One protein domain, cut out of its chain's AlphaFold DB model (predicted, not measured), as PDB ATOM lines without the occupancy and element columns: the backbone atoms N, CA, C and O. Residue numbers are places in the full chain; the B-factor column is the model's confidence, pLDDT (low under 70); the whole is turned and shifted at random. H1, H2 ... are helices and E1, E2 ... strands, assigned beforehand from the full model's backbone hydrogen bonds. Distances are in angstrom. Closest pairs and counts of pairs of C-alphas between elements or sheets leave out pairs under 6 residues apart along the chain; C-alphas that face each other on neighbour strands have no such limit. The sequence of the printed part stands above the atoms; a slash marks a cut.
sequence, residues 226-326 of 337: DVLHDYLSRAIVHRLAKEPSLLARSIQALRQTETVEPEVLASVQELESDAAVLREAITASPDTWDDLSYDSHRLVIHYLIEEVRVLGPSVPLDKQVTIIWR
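What this domain is: This is residues 226 to 326 of the 337 residues of an uncharacterized protein of Streptomyces sp. SID2999 (UniProt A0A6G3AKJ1). A two-stranded antiparallel ribbon, E1 and E2, reaches out from a head of helices with H5 in its middle and H2, H3 and H4 packed round it. The long H1 passes close by E2, and the short H6 sits at the ribbon's far end. The printed part has 101 residues, with six named helices and two named strands in the order H1 H2 H3 H4 H5 E1 H6 E2, mostly helix. It is compact, with a radius of gyration of the C-alphas of 13.8 A and spans of 43 by 33 by 23 A.

How they stand to each other: E1, residues 305 to 310, and E2, residues 321 to 325, are antiparallel at 163 degrees; N 309 and O 322 are within hydrogen-bond range at 2.9 A. The closest C-alphas of H1, residues 226 to 242, and E2 are those of Leu 232 and Ile 323, 8.0 A apart. The hub H5, residues 294 to 304, touches H2, residues 246 to 254, about perpendicular at 74 degrees; the closest C-alphas, of Ile 251 and Tyr 303, are 5.5 A apart. H5 touches H3, residues 262 to 272, at a steep tilt of 53 degrees, opposite ways; the closest C-alphas, of Leu 271 and Leu 299, are 6.3 A apart. H5 touches H4, residues 277 to 282, at a steep tilt of 39 degrees, the same way; the closest C-alphas, of Ala 281 and Ser 296, are 4.9 A apart. H6, residues 317 to 320, is apart from H5. Every O i to N i+4 pair is within hydrogen-bond range in H1 to H5; H6 is too short for one.

Where its parts are: H1 begins at C-alpha 226 (138.190, 91.721, 122.730) and measures 24.2 A, H3 15.0 A, H5 15.5 A and E1 14.1 A. E2 ends at C-alpha 325 (118.094, 87.608, 123.959).

The domain as a whole: The C-alphas farthest apart, of Ala 275 and Ser 314, are 43.8 A apart. The printed part has no cut; the link H4 to H5 is long, 11 residues. The pLDDT is under 70 in residues 226 to 230, 258, 292 and 308 to 321.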
ATOM      1  N   ASP A 226     138.471  90.343 122.329       45.34
ATOM      2  CA  ASP A 226     138.190  91.721 122.730       45.34
ATOM      3  C   ASP A 226     137.203  92.407 121.772       45.34
ATOM      4  O   ASP A 226     136.283  93.075 122.243       45.34
ATOM      5  N   VAL A 227     137.305  92.162 120.460       56.56
ATOM      6  CA  VAL A 227     136.315  92.600 119.454       56.56
ATOM      7  C   VAL A 227     134.932  92.007 119.749       56.56
ATOM      8  O   VAL A 227     133.929  92.729 119.727       56.56
ATOM      9  N   LEU A 228     134.859  90.718 120.101       57.97
ATOM     10  CA  LEU A 228     133.608  90.077 120.523       57.97
ATOM     11  C   LEU A 228     133.068  90.676 121.838       57.97
ATOM     12  O   LEU A 228     131.871  90.953 121.946       57.97
ATOM     13  N   HIS A 229     133.932  90.911 122.827       63.16
ATOM     14  CA  HIS A 229     133.550  91.493 124.119       63.16
ATOM     15  C   HIS A 229     133.025  92.937 123.996       63.16
ATOM     16  O   HIS A 229     132.011  93.285 124.609       63.16
ATOM     17  N   ASP A 230     133.675  93.765 123.178       67.69
ATOM     18  CA  ASP A 230     133.267  95.137 122.860       67.69
ATOM     19  C   ASP A 230     131.926  95.169 122.105       67.69
ATOM     20  O   ASP A 230     131.025  95.925 122.479       67.69
ATOM     21  N   TYR A 231     131.736  94.291 121.112       72.06
ATOM     22  CA  TYR A 231     130.462  94.151 120.398       72.06
ATOM     23  C   TYR A 231     129.305  93.773 121.338       72.06
ATOM     24  O   TYR A 231     128.272  94.453 121.355       72.06
ATOM     25  N   LEU A 232     129.488  92.738 122.170       73.50
ATOM     26  CA  LEU A 232     128.488  92.302 123.152       73.50
ATOM     27  C   LEU A 232     128.166  93.411 124.165       73.50
ATOM     28  O   LEU A 232     126.994  93.676 124.435       73.50
ATOM     29  N   SER A 233     129.186  94.107 124.674       76.38
ATOM     30  CA  SER A 233     129.021  95.211 125.628       76.38
ATOM     31  C   SER A 233     128.209  96.365 125.035       76.38
ATOM     32  O   SER A 233     127.229  96.807 125.639       76.38
ATOM     33  N   ARG A 234     128.535  96.803 123.810       80.75
ATOM     34  CA  ARG A 234     127.776  97.845 123.090       80.75
ATOM     35  C   ARG A 234     126.319  97.443 122.870       80.75
ATOM     36  O   ARG A 234     125.422  98.266 123.067       80.75
ATOM     37  N   ALA A 235     126.073  96.188 122.490       82.31
ATOM     38  CA  ALA A 235     124.724  95.671 122.282       82.31
ATOM     39  C   ALA A 235     123.905  95.653 123.585       82.31
ATOM     40  O   ALA A 235     122.758  96.105 123.589       82.31
ATOM     41  N   ILE A 236     124.494  95.205 124.700       86.25
ATOM     42  CA  ILE A 236     123.850  95.188 126.024       86.25
ATOM     43  C   ILE A 236     123.536  96.610 126.504       86.25
ATOM     44  O   ILE A 236     122.395  96.883 126.882       86.25
ATOM     45  N   VAL A 237     124.496  97.537 126.426       86.81
ATOM     46  CA  VAL A 237     124.299  98.946 126.813       86.81
ATOM     47  C   VAL A 237     123.187  99.600 125.985       86.81
ATOM     48  O   VAL A 237     122.295 100.242 126.546       86.81
ATOM     49  N   HIS A 238     123.170  99.385 124.664       85.94
ATOM     50  CA  HIS A 238     122.108  99.892 123.791       85.94
ATOM     51  C   HIS A 238     120.729  99.313 124.152       85.94
ATOM     52  O   HIS A 238     119.743 100.049 124.247       85.94
ATOM     53  N   ARG A 239     120.656  97.999 124.400       86.44
ATOM     54  CA  ARG A 239     119.420  97.292 124.766       86.44
ATOM     55  C   ARG A 239     118.871  97.770 126.123       86.44
ATOM     56  O   ARG A 239     117.673  98.032 126.232       86.44
ATOM     57  N   LEU A 240     119.734  97.965 127.125       86.81
ATOM     58  CA  LEU A 240     119.362  98.504 128.444       86.81
ATOM     59  C   LEU A 240     118.891  99.967 128.377       86.81
ATOM     60  O   LEU A 240     117.939 100.327 129.067       86.81
ATOM     61  N   ALA A 241     119.499 100.795 127.520       87.94
ATOM     62  CA  ALA A 241     119.053 102.173 127.289       87.94
ATOM     63  C   ALA A 241     117.657 102.241 126.640       87.94
ATOM     64  O   ALA A 241     116.858 103.121 126.961       87.94
ATOM     65  N   LYS A 242     117.361 101.301 125.735       89.06
ATOM     66  CA  LYS A 242     116.082 101.195 125.016       89.06
ATOM     67  C   LYS A 242     114.945 100.665 125.898       89.06
ATOM     68  O   LYS A 242     113.817 101.139 125.782       89.06
ATOM     69  N   GLU A 243     115.224  99.709 126.787       87.50
ATOM     70  CA  GLU A 243     114.220  99.086 127.661       87.50
ATOM     71  C   GLU A 243     114.677  99.020 129.138       87.50
ATOM     72  O   GLU A 243     115.102  97.961 129.606       87.50
ATOM     73  N   PRO A 244     114.497 100.094 129.936       81.75
ATOM     74  CA  PRO A 244     114.956 100.158 131.334       81.75
ATOM     75  C   PRO A 244     114.368  99.106 132.295       81.75
ATOM     76  O   PRO A 244     114.850  98.943 133.411       81.75
ATOM     77  N   SER A 245     113.310  98.392 131.893       87.56
ATOM     78  CA  SER A 245     112.711  97.284 132.654       87.56
ATOM     79  C   SER A 245     113.168  95.894 132.194       87.56
ATOM     80  O   SER A 245     112.695  94.894 132.739       87.56
ATOM     81  N   LEU A 246     114.022  95.802 131.167       90.12
ATOM     82  CA  LEU A 246     114.422  94.535 130.552       90.12
ATOM     83  C   LEU A 246     115.097  93.606 131.556       90.12
ATOM     84  O   LEU A 246     114.632  92.490 131.732       90.12
ATOM     85  N   LEU A 247     116.121  94.083 132.266       89.25
ATOM     86  CA  LEU A 247     116.887  93.273 133.215       89.25
ATOM     87  C   LEU A 247     115.993  92.597 134.269       89.25
ATOM     88  O   LEU A 247     116.074  91.388 134.468       89.25
ATOM     89  N   ALA A 248     115.080  93.354 134.883       88.31
ATOM     90  CA  ALA A 248     114.136  92.823 135.866       88.31
ATOM     91  C   ALA A 248     113.185  91.769 135.266       88.31
ATOM     92  O   ALA A 248     112.897  90.762 135.914       88.31
ATOM     93  N   ARG A 249     112.731  91.967 134.018       91.25
ATOM     94  CA  ARG A 249     111.926  90.970 133.298       91.25
ATOM     95  C   ARG A 249     112.745  89.728 132.940       91.25
ATOM     96  O   ARG A 249     112.239  88.630 133.131       91.25
ATOM     97  N   SER A 250     113.988  89.862 132.479       89.62
ATOM     98  CA  SER A 250     114.824  88.721 132.079       89.62
ATOM     99  C   SER A 250     115.261  87.871 133.277       89.62
ATOM    100  O   SER A 250     115.254  86.645 133.182       89.62
ATOM    101  N   ILE A 251     115.516  88.491 134.438       89.50
ATOM    102  CA  ILE A 251     115.691  87.786 135.722       89.50
ATOM    103  C   ILE A 251     114.423  87.001 136.088       89.50
ATOM    104  O   ILE A 251     114.510  85.857 136.535       89.50
ATOM    105  N   GLN A 252     113.235  87.587 135.897       89.19
ATOM    106  CA  GLN A 252     111.977  86.874 136.127       89.19
ATOM    107  C   GLN A 252     111.786  85.720 135.128       89.19
ATOM    108  O   GLN A 252     111.396  84.636 135.554       89.19
ATOM    109  N   ALA A 253     112.095  85.922 133.844       89.06
ATOM    110  CA  ALA A 253     112.001  84.894 132.809       89.06
ATOM    111  C   ALA A 253     112.918  83.702 133.121       89.06
ATOM    112  O   ALA A 253     112.428  82.583 133.205       89.06
ATOM    113  N   LEU A 254     114.199  83.943 133.431       86.19
ATOM    114  CA  LEU A 254     115.153  82.903 133.851       86.19
ATOM    115  C   LEU A 254     114.640  82.070 135.039       86.19
ATOM    116  O   LEU A 254     114.878  80.870 135.105       86.19
ATOM    117  N   ARG A 255     113.919  82.700 135.975       85.62
ATOM    118  CA  ARG A 255     113.325  82.050 137.158       85.62
ATOM    119  C   ARG A 255     111.968  81.380 136.890       85.62
ATOM    120  O   ARG A 255     111.396  80.797 137.809       85.62
ATOM    121  N   GLN A 256     111.440  81.498 135.672       85.38
ATOM    122  CA  GLN A 256     110.192  80.881 135.206       85.38
ATOM    123  C   GLN A 256     110.419  79.854 134.082       85.38
ATOM    124  O   GLN A 256     109.531  79.043 133.831       85.38
ATOM    125  N   THR A 257     111.592  79.847 133.443       82.81
ATOM    126  CA  THR A 257     112.028  78.798 132.513       82.81
ATOM    127  C   THR A 257     112.200  77.467 133.253       82.81
ATOM    128  O   THR A 257     113.018  77.355 134.161       82.81
ATOM    129  N   GLU A 258     111.437  76.448 132.854       69.56
ATOM    130  CA  GLU A 258     111.460  75.111 133.472       69.56
ATOM    131  C   GLU A 258     112.696  74.286 133.059       69.56
ATOM    132  O   GLU A 258     113.188  73.464 133.829       69.56
ATOM    133  N   THR A 259     113.246  74.559 131.871       75.38
ATOM    134  CA  THR A 259     114.445  73.920 131.306       75.38
ATOM    135  C   THR A 259     115.564  74.944 131.100       75.38
ATOM    136  O   THR A 259     115.671  75.555 130.038       75.38
ATOM    137  N   VAL A 260     116.393  75.148 132.125       76.75
ATOM    138  CA  VAL A 260     117.657  75.904 132.039       76.75
ATOM    139  C   VAL A 260     118.811  74.909 132.134       76.75
ATOM    140  O   VAL A 260     118.746  73.980 132.940       76.75
ATOM    141  N   GLU A 261     119.866  75.099 131.341       78.25
ATOM    142  CA  GLU A 261     121.052  74.238 131.394       78.25
ATOM    143  C   GLU A 261     121.652  74.188 132.814       78.25
ATOM    144  O   GLU A 261     121.831  75.243 133.437       78.25
ATOM    145  N   PRO A 262     122.001  72.996 133.343       71.38
ATOM    146  CA  PRO A 262     122.511  72.863 134.708       71.38
ATOM    147  C   PRO A 262     123.765  73.697 134.988       71.38
ATOM    148  O   PRO A 262     123.911  74.213 136.094       71.38
ATOM    149  N   GLU A 263     124.648  73.863 134.001       70.69
ATOM    150  CA  GLU A 263     125.892  74.632 134.138       70.69
ATOM    151  C   GLU A 263     125.632  76.143 134.198       70.69
ATOM    152  O   GLU A 263     126.159  76.829 135.078       70.69
ATOM    153  N   VAL A 264     124.740  76.657 133.340       73.50
ATOM    154  CA  VAL A 264     124.286  78.057 133.381       73.50
ATOM    155  C   VAL A 264     123.592  78.350 134.710       73.50
ATOM    156  O   VAL A 264     123.894  79.353 135.359       73.50
ATOM    157  N   LEU A 265     122.710  77.455 135.166       80.00
ATOM    158  CA  LEU A 265     122.027  77.599 136.451       80.00
ATOM    159  C   LEU A 265     123.011  77.552 137.633       80.00
ATOM    160  O   LEU A 265     122.871  78.341 138.568       80.00
ATOM    161  N   ALA A 266     124.019  76.677 137.590       76.69
ATOM    162  CA  ALA A 266     125.061  76.601 138.612       76.69
ATOM    163  C   ALA A 266     125.926  77.871 138.650       76.69
ATOM    164  O   ALA A 266     126.162  78.402 139.736       76.69
ATOM    165  N   SER A 267     126.342  78.404 137.495       71.06
ATOM    166  CA  SER A 267     127.146  79.633 137.449       71.06
ATOM    167  C   SER A 267     126.344  80.863 137.889       71.06
ATOM    168  O   SER A 267     126.862  81.693 138.636       71.06
ATOM    169  N   VAL A 268     125.053  80.948 137.543       84.38
ATOM    170  CA  VAL A 268     124.158  81.983 138.089       84.38
ATOM    171  C   VAL A 268     124.025  81.850 139.609       84.38
ATOM    172  O   VAL A 268     124.138  82.852 140.302       84.38
ATOM    173  N   GLN A 269     123.846  80.642 140.157       83.00
ATOM    174  CA  GLN A 269     123.758  80.443 141.613       83.00
ATOM    175  C   GLN A 269     125.068  80.762 142.352       83.00
ATOM    176  O   GLN A 269     125.023  81.268 143.475       83.00
ATOM    177  N   GLU A 270     126.226  80.500 141.741       83.31
ATOM    178  CA  GLU A 270     127.531  80.908 142.275       83.31
ATOM    179  C   GLU A 270     127.643  82.440 142.335       83.31
ATOM    180  O   GLU A 270     127.967  82.992 143.389       83.31
ATOM    181  N   LEU A 271     127.291  83.132 141.247       75.94
ATOM    182  CA  LEU A 271     127.356  84.592 141.136       75.94
ATOM    183  C   LEU A 271     126.301  85.313 142.002       75.94
ATOM    184  O   LEU A 271     126.625  86.302 142.658       75.94
ATOM    185  N   GLU A 272     125.065  84.802 142.086       86.69
ATOM    186  CA  GLU A 272     124.023  85.327 142.990       86.69
ATOM    187  C   GLU A 272     124.383  85.148 144.480       86.69
ATOM    188  O   GLU A 272     123.784  85.805 145.338       86.69
ATOM    189  N   SER A 273     125.352  84.283 144.818       83.88
ATOM    190  CA  SER A 273     125.747  84.035 146.211       83.88
ATOM    191  C   SER A 273     126.541  85.186 146.849       83.88
ATOM    192  O   SER A 273     126.519  85.324 148.078       83.88
ATOM    193  N   ASP A 274     127.183  86.048 146.048       87.69
ATOM    194  CA  ASP A 274     127.795  87.283 146.541       87.69
ATOM    195  C   ASP A 274     126.806  88.458 146.451       87.69
ATOM    196  O   ASP A 274     126.447  88.960 145.385       87.69
ATOM    197  N   ALA A 275     126.385  88.947 147.619       84.94
ATOM    198  CA  ALA A 275     125.452  90.059 147.743       84.94
ATOM    199  C   ALA A 275     126.031  91.431 147.322       84.94
ATOM    200  O   ALA A 275     125.302  92.425 147.381       84.94
ATOM    201  N   ALA A 276     127.313  91.541 146.963       82.50
ATOM    202  CA  ALA A 276     127.876  92.686 146.246       82.50
ATOM    203  C   ALA A 276     127.667  92.537 144.734       82.50
ATOM    204  O   ALA A 276     126.991  93.387 144.158       82.50
ATOM    205  N   VAL A 277     128.116  91.419 144.152       82.38
ATOM    206  CA  VAL A 277     127.954  91.087 142.722       82.38
ATOM    207  C   VAL A 277     126.483  91.145 142.309       82.38
ATOM    208  O   VAL A 277     126.122  91.851 141.372       82.38
ATOM    209  N   LEU A 278     125.595  90.509 143.079       82.44
ATOM    210  CA  LEU A 278     124.152  90.567 142.837       82.44
ATOM    211  C   LEU A 278     123.599  92.003 142.887       82.44
ATOM    212  O   LEU A 278     122.695  92.333 142.127       82.44
ATOM    213  N   ARG A 279     124.117  92.874 143.767       81.88
ATOM    214  CA  ARG A 279     123.640  94.265 143.892       81.88
ATOM    215  C   ARG A 279     124.107  95.124 142.724       81.88
ATOM    216  O   ARG A 279     123.306  95.884 142.189       81.88
ATOM    217  N   GLU A 280     125.377  95.010 142.353       80.69
ATOM    218  CA  GLU A 280     125.948  95.667 141.175       80.69
ATOM    219  C   GLU A 280     125.171  95.229 139.926       80.69
ATOM    220  O   GLU A 280     124.542  96.068 139.279       80.69
ATOM    221  N   ALA A 281     125.054  93.918 139.693       87.19
ATOM    222  CA  ALA A 281     124.324  93.343 138.566       87.19
ATOM    223  C   ALA A 281     122.864  93.824 138.455       87.19
ATOM    224  O   ALA A 281     122.485  94.320 137.400       87.19
ATOM    225  N   ILE A 282     122.037  93.759 139.512       87.06
ATOM    226  CA  ILE A 282     120.625  94.213 139.426       87.06
ATOM    227  C   ILE A 282     120.458  95.738 139.304       87.06
ATOM    228  O   ILE A 282     119.336  96.210 139.115       87.06
ATOM    229  N   THR A 283     121.544  96.510 139.424       84.88
ATOM    230  CA  THR A 283     121.570  97.966 139.186       84.88
ATOM    231  C   THR A 283     122.354  98.348 137.925       84.88
ATOM    232  O   THR A 283     122.616  99.530 137.690       84.88
ATOM    233  N   ALA A 284     122.690  97.364 137.082       88.50
ATOM    234  CA  ALA A 284     123.316  97.590 135.790       88.50
ATOM    235  C   ALA A 284     122.417  98.436 134.876       88.50
ATOM    236  O   ALA A 284     121.241  98.140 134.647       88.50
ATOM    237  N   SER A 285     123.003  99.502 134.351       85.25
ATOM    238  CA  SER A 285     122.378 100.500 133.490       85.25
ATOM    239  C   SER A 285     123.436 101.051 132.524       85.25
ATOM    240  O   SER A 285     124.625 100.824 132.755       85.25
ATOM    241  N   PRO A 286     123.057 101.799 131.473       86.38
ATOM    242  CA  PRO A 286     124.028 102.420 130.571       86.38
ATOM    243  C   PRO A 286     125.055 103.305 131.290       86.38
ATOM    244  O   PRO A 286     126.217 103.313 130.904       86.38
ATOM    245  N   ASP A 287     124.643 103.992 132.361       84.75
ATOM    246  CA  ASP A 287     125.497 104.902 133.137       84.75
ATOM    247  C   ASP A 287     126.398 104.180 134.160       84.75
ATOM    248  O   ASP A 287     127.261 104.813 134.761       84.75
ATOM    249  N   THR A 288     126.179 102.880 134.403       81.94
ATOM    250  CA  THR A 288     126.918 102.086 135.406       81.94
ATOM    251  C   THR A 288     127.676 100.895 134.821       81.94
ATOM    252  O   THR A 288     128.399 100.236 135.560       81.94
ATOM    253  N   TRP A 289     127.533 100.608 133.521       80.62
ATOM    254  CA  TRP A 289     128.087  99.409 132.877       80.62
ATOM    255  C   TRP A 289     129.615  99.306 132.975       80.62
ATOM    256  O   TRP A 289     130.121  98.251 133.353       80.62
ATOM    257  N   ASP A 290     130.344 100.386 132.686       79.38
ATOM    258  CA  ASP A 290     131.816 100.379 132.667       79.38
ATOM    259  C   ASP A 290     132.441 100.289 134.079       79.38
ATOM    260  O   ASP A 290     133.593  99.884 134.221       79.38
ATOM    261  N   ASP A 291     131.671 100.621 135.125       77.88
ATOM    262  CA  ASP A 291     132.079 100.568 136.538       77.88
ATOM    263  C   ASP A 291     131.766  99.210 137.216       77.88
ATOM    264  O   ASP A 291     132.130  99.002 138.379       77.88
ATOM    265  N   LEU A 292     131.078  98.281 136.536       68.00
ATOM    266  CA  LEU A 292     130.741  96.966 137.102       68.00
ATOM    267  C   LEU A 292     131.991  96.097 137.316       68.00
ATOM    268  O   LEU A 292     132.924  96.079 136.513       68.00
ATOM    269  N   SER A 293     131.971  95.284 138.374       73.69
ATOM    270  CA  SER A 293     132.936  94.193 138.527       73.69
ATOM    271  C   SER A 293     132.744  93.104 137.458       73.69
ATOM    272  O   SER A 293     131.625  92.820 137.037       73.69
ATOM    273  N   TYR A 294     133.834  92.430 137.068       73.50
ATOM    274  CA  TYR A 294     133.844  91.365 136.048       73.50
ATOM    275  C   TYR A 294     132.781  90.272 136.275       73.50
ATOM    276  O   TYR A 294     132.081  89.861 135.350       73.50
ATOM    277  N   ASP A 295     132.606  89.828 137.521       73.81
ATOM    278  CA  ASP A 295     131.587  88.836 137.872       73.81
ATOM    279  C   ASP A 295     130.156  89.409 137.806       73.81
ATOM    280  O   ASP A 295     129.209  88.675 137.515       73.81
ATOM    281  N   SER A 296     129.989  90.727 137.957       79.56
ATOM    282  CA  SER A 296     128.713  91.417 137.724       79.56
ATOM    283  C   SER A 296     128.396  91.552 136.235       79.56
ATOM    284  O   SER A 296     127.247  91.322 135.857       79.56
ATOM    285  N   HIS A 297     129.384  91.829 135.368       81.56
ATOM    286  CA  HIS A 297     129.198  91.736 133.909       81.56
ATOM    287  C   HIS A 297     128.727  90.337 133.510       81.56
ATOM    288  O   HIS A 297     127.727  90.206 132.805       81.56
ATOM    289  N   ARG A 298     129.395  89.287 134.011       82.81
ATOM    290  CA  ARG A 298     129.013  87.885 133.761       82.81
ATOM    291  C   ARG A 298     127.584  87.586 134.216       82.81
ATOM    292  O   ARG A 298     126.819  86.998 133.452       82.81
ATOM    293  N   LEU A 299     127.196  88.019 135.416       87.31
ATOM    294  CA  LEU A 299     125.842  87.802 135.933       87.31
ATOM    295  C   LEU A 299     124.775  88.518 135.080       87.31
ATOM    296  O   LEU A 299     123.751  87.920 134.751       87.31
ATOM    297  N   VAL A 300     125.031  89.757 134.642       87.69
ATOM    298  CA  VAL A 300     124.119  90.490 133.741       87.69
ATOM    299  C   VAL A 300     124.032  89.832 132.359       87.69
ATOM    300  O   VAL A 300     122.936  89.749 131.802       87.69
ATOM    301  N   ILE A 301     125.140  89.304 131.828       86.06
ATOM    302  CA  ILE A 301     125.156  88.530 130.576       86.06
ATOM    303  C   ILE A 301     124.262  87.287 130.705       86.06
ATOM    304  O   ILE A 301     123.354  87.129 129.892       86.06
ATOM    305  N   HIS A 302     124.431  86.463 131.749       86.31
ATOM    306  CA  HIS A 302     123.586  85.277 131.969       86.31
ATOM    307  C   HIS A 302     122.092  85.621 132.142       86.31
ATOM    308  O   HIS A 302     121.222  84.856 131.712       86.31
ATOM    309  N   TYR A 303     121.769  86.770 132.747       90.44
ATOM    310  CA  TYR A 303     120.387  87.239 132.851       90.44
ATOM    311  C   TYR A 303     119.797  87.662 131.497       90.44
ATOM    312  O   TYR A 303     118.669  87.275 131.191       90.44
ATOM    313  N   LEU A 304     120.510  88.466 130.701       87.88
ATOM    314  CA  LEU A 304     119.970  89.093 129.486       87.88
ATOM    315  C   LEU A 304     120.037  88.206 128.238       87.88
ATOM    316  O   LEU A 304     119.124  88.252 127.408       87.88
ATOM    317  N   ILE A 305     121.112  87.437 128.094       86.62
ATOM    318  CA  ILE A 305     121.412  86.630 126.911       86.62
ATOM    319  C   ILE A 305     121.062  85.168 127.198       86.62
ATOM    320  O   ILE A 305     121.233  84.666 128.311       86.62
ATOM    321  N   GLU A 306     120.514  84.506 126.186       81.38
ATOM    322  CA  GLU A 306     120.197  83.081 126.180       81.38
ATOM    323  C   GLU A 306     121.265  82.298 125.411       81.38
ATOM    324  O   GLU A 306     121.780  81.315 125.930       81.38
ATOM    325  N   GLU A 307     121.671  82.795 124.238       75.19
ATOM    326  CA  GLU A 307     122.702  82.190 123.389       75.19
ATOM    327  C   GLU A 307     123.447  83.282 122.591       75.19
ATOM    328  O   GLU A 307     122.880  84.336 122.285       75.19
ATOM    329  N   VAL A 308     124.705  83.036 122.209       66.62
ATOM    330  CA  VAL A 308     125.428  83.838 121.206       66.62
ATOM    331  C   VAL A 308     125.920  82.899 120.114       66.62
ATOM    332  O   VAL A 308     126.739  82.022 120.379       66.62
ATOM    333  N   ARG A 309     125.438  83.089 118.883       68.12
ATOM    334  CA  ARG A 309     125.876  82.316 117.713       68.12
ATOM    335  C   ARG A 309     126.948  83.077 116.954       68.12
ATOM    336  O   ARG A 309     126.793  84.276 116.721       68.12
ATOM    337  N   VAL A 310     127.989  82.357 116.546       59.72
ATOM    338  CA  VAL A 310     129.079  82.858 115.705       59.72
ATOM    339  C   VAL A 310     129.086  82.058 114.401       59.72
ATOM    340  O   VAL A 310     129.253  80.841 114.424       59.72
ATOM    341  N   LEU A 311     128.849  82.732 113.274       50.78
ATOM    342  CA  LEU A 311     128.871  82.155 111.923       50.78
ATOM    343  C   LEU A 311     130.200  82.436 111.212       50.78
ATOM    344  O   LEU A 311     130.859  83.424 111.532       50.78
ATOM    345  N   GLY A 312     130.532  81.592 110.225       52.00
ATOM    346  CA  GLY A 312     131.752  81.630 109.405       52.00
ATOM    347  C   GLY A 312     132.127  83.013 108.833       52.00
ATOM    348  O   GLY A 312     131.269  83.887 108.664       52.00
ATOM    349  N   PRO A 313     133.413  83.229 108.489       47.66
ATOM    350  CA  PRO A 313     133.971  84.554 108.193       47.66
ATOM    351  C   PRO A 313     133.446  85.170 106.882       47.66
ATOM    352  O   PRO A 313     133.664  86.348 106.604       47.66
ATOM    353  N   SER A 314     132.720  84.386 106.085       48.59
ATOM    354  CA  SER A 314     132.131  84.729 104.790       48.59
ATOM    355  C   SER A 314     130.908  85.674 104.857       48.59
ATOM    356  O   SER A 314     130.367  86.053 103.813       48.59
ATOM    357  N   VAL A 315     130.499  86.137 106.050       46.34
ATOM    358  CA  VAL A 315     129.506  87.218 106.252       46.34
ATOM    359  C   VAL A 315     130.066  88.389 107.090       46.34
ATOM    360  O   VAL A 315     131.021  88.193 107.834       46.34
ATOM    361  N   PRO A 316     129.503  89.617 107.005       55.50
ATOM    362  CA  PRO A 316     129.900  90.756 107.851       55.50
ATOM    363  C   PRO A 316     129.688  90.529 109.358       55.50
ATOM    364  O   PRO A 316     128.792  89.782 109.741       55.50
ATOM    365  N   LEU A 317     130.456  91.216 110.218       53.75
ATOM    366  CA  LEU A 317     130.470  91.017 111.684       53.75
ATOM    367  C   LEU A 317     129.083  91.129 112.355       53.75
ATOM    368  O   LEU A 317     128.765  90.330 113.234       53.75
ATOM    369  N   ASP A 318     128.225  92.046 111.888       54.69
ATOM    370  CA  ASP A 318     126.824  92.213 112.328       54.69
ATOM    371  C   ASP A 318     125.917  91.006 112.016       54.69
ATOM    372  O   ASP A 318     124.780  90.937 112.480       54.69
ATOM    373  N   LYS A 319     126.424  90.052 111.228       54.81
ATOM    374  CA  LYS A 319     125.783  88.781 110.864       54.81
ATOM    375  C   LYS A 319     126.593  87.562 111.295       54.81
ATOM    376  O   LYS A 319     126.006  86.493 111.422       54.81
ATOM    377  N   GLN A 320     127.895  87.715 111.545       57.94
ATOM    378  CA  GLN A 320     128.699  86.697 112.217       57.94
ATOM    379  C   GLN A 320     128.171  86.485 113.636       57.94
ATOM    380  O   GLN A 320     127.851  85.356 113.991       57.94
ATOM    381  N   VAL A 321     128.016  87.559 114.425       63.88
ATOM    382  CA  VAL A 321     127.658  87.473 115.852       63.88
ATOM    383  C   VAL A 321     126.176  87.791 116.082       63.88
ATOM    384  O   VAL A 321     125.770  88.952 116.203       63.88
ATOM    385  N   THR A 322     125.364  86.739 116.197       75.75
ATOM    386  CA  THR A 322     123.929  86.833 116.516       75.75
ATOM    387  C   THR A 322     123.694  86.629 118.012       75.75
ATOM    388  O   THR A 322     123.914  85.539 118.538       75.75
ATOM    389  N   ILE A 323     123.202  87.665 118.697       81.12
ATOM    390  CA  ILE A 323     122.809  87.601 120.113       81.12
ATOM    391  C   ILE A 323     121.343  87.168 120.210       81.12
ATOM    392  O   ILE A 323     120.452  87.888 119.752       81.12
ATOM    393  N   ILE A 324     121.085  86.030 120.850       84.12
ATOM    394  CA  ILE A 324     119.733  85.568 121.172       84.12
ATOM    395  C   ILE A 324     119.413  86.037 122.593       84.12
ATOM    396  O   ILE A 324     119.986  85.576 123.581       84.12
ATOM    397  N   TRP A 325     118.516  87.017 122.691       87.12
ATOM    398  CA  TRP A 325     118.094  87.608 123.959       87.12
ATOM    399  C   TRP A 325     117.048  86.735 124.653       87.12
ATOM    400  O   TRP A 325     116.023  86.414 124.054       87.12
ATOM    401  N   ARG A 326     117.231  86.488 125.958       87.31
ATOM    402  CA  ARG A 326     116.274  85.750 126.811       87.31
ATOM    403  C   ARG A 326     114.874  86.379 126.829       87.31
ATOM    404  O   ARG A 326     113.881  85.720 127.119       87.31
TER     405      ARG A 326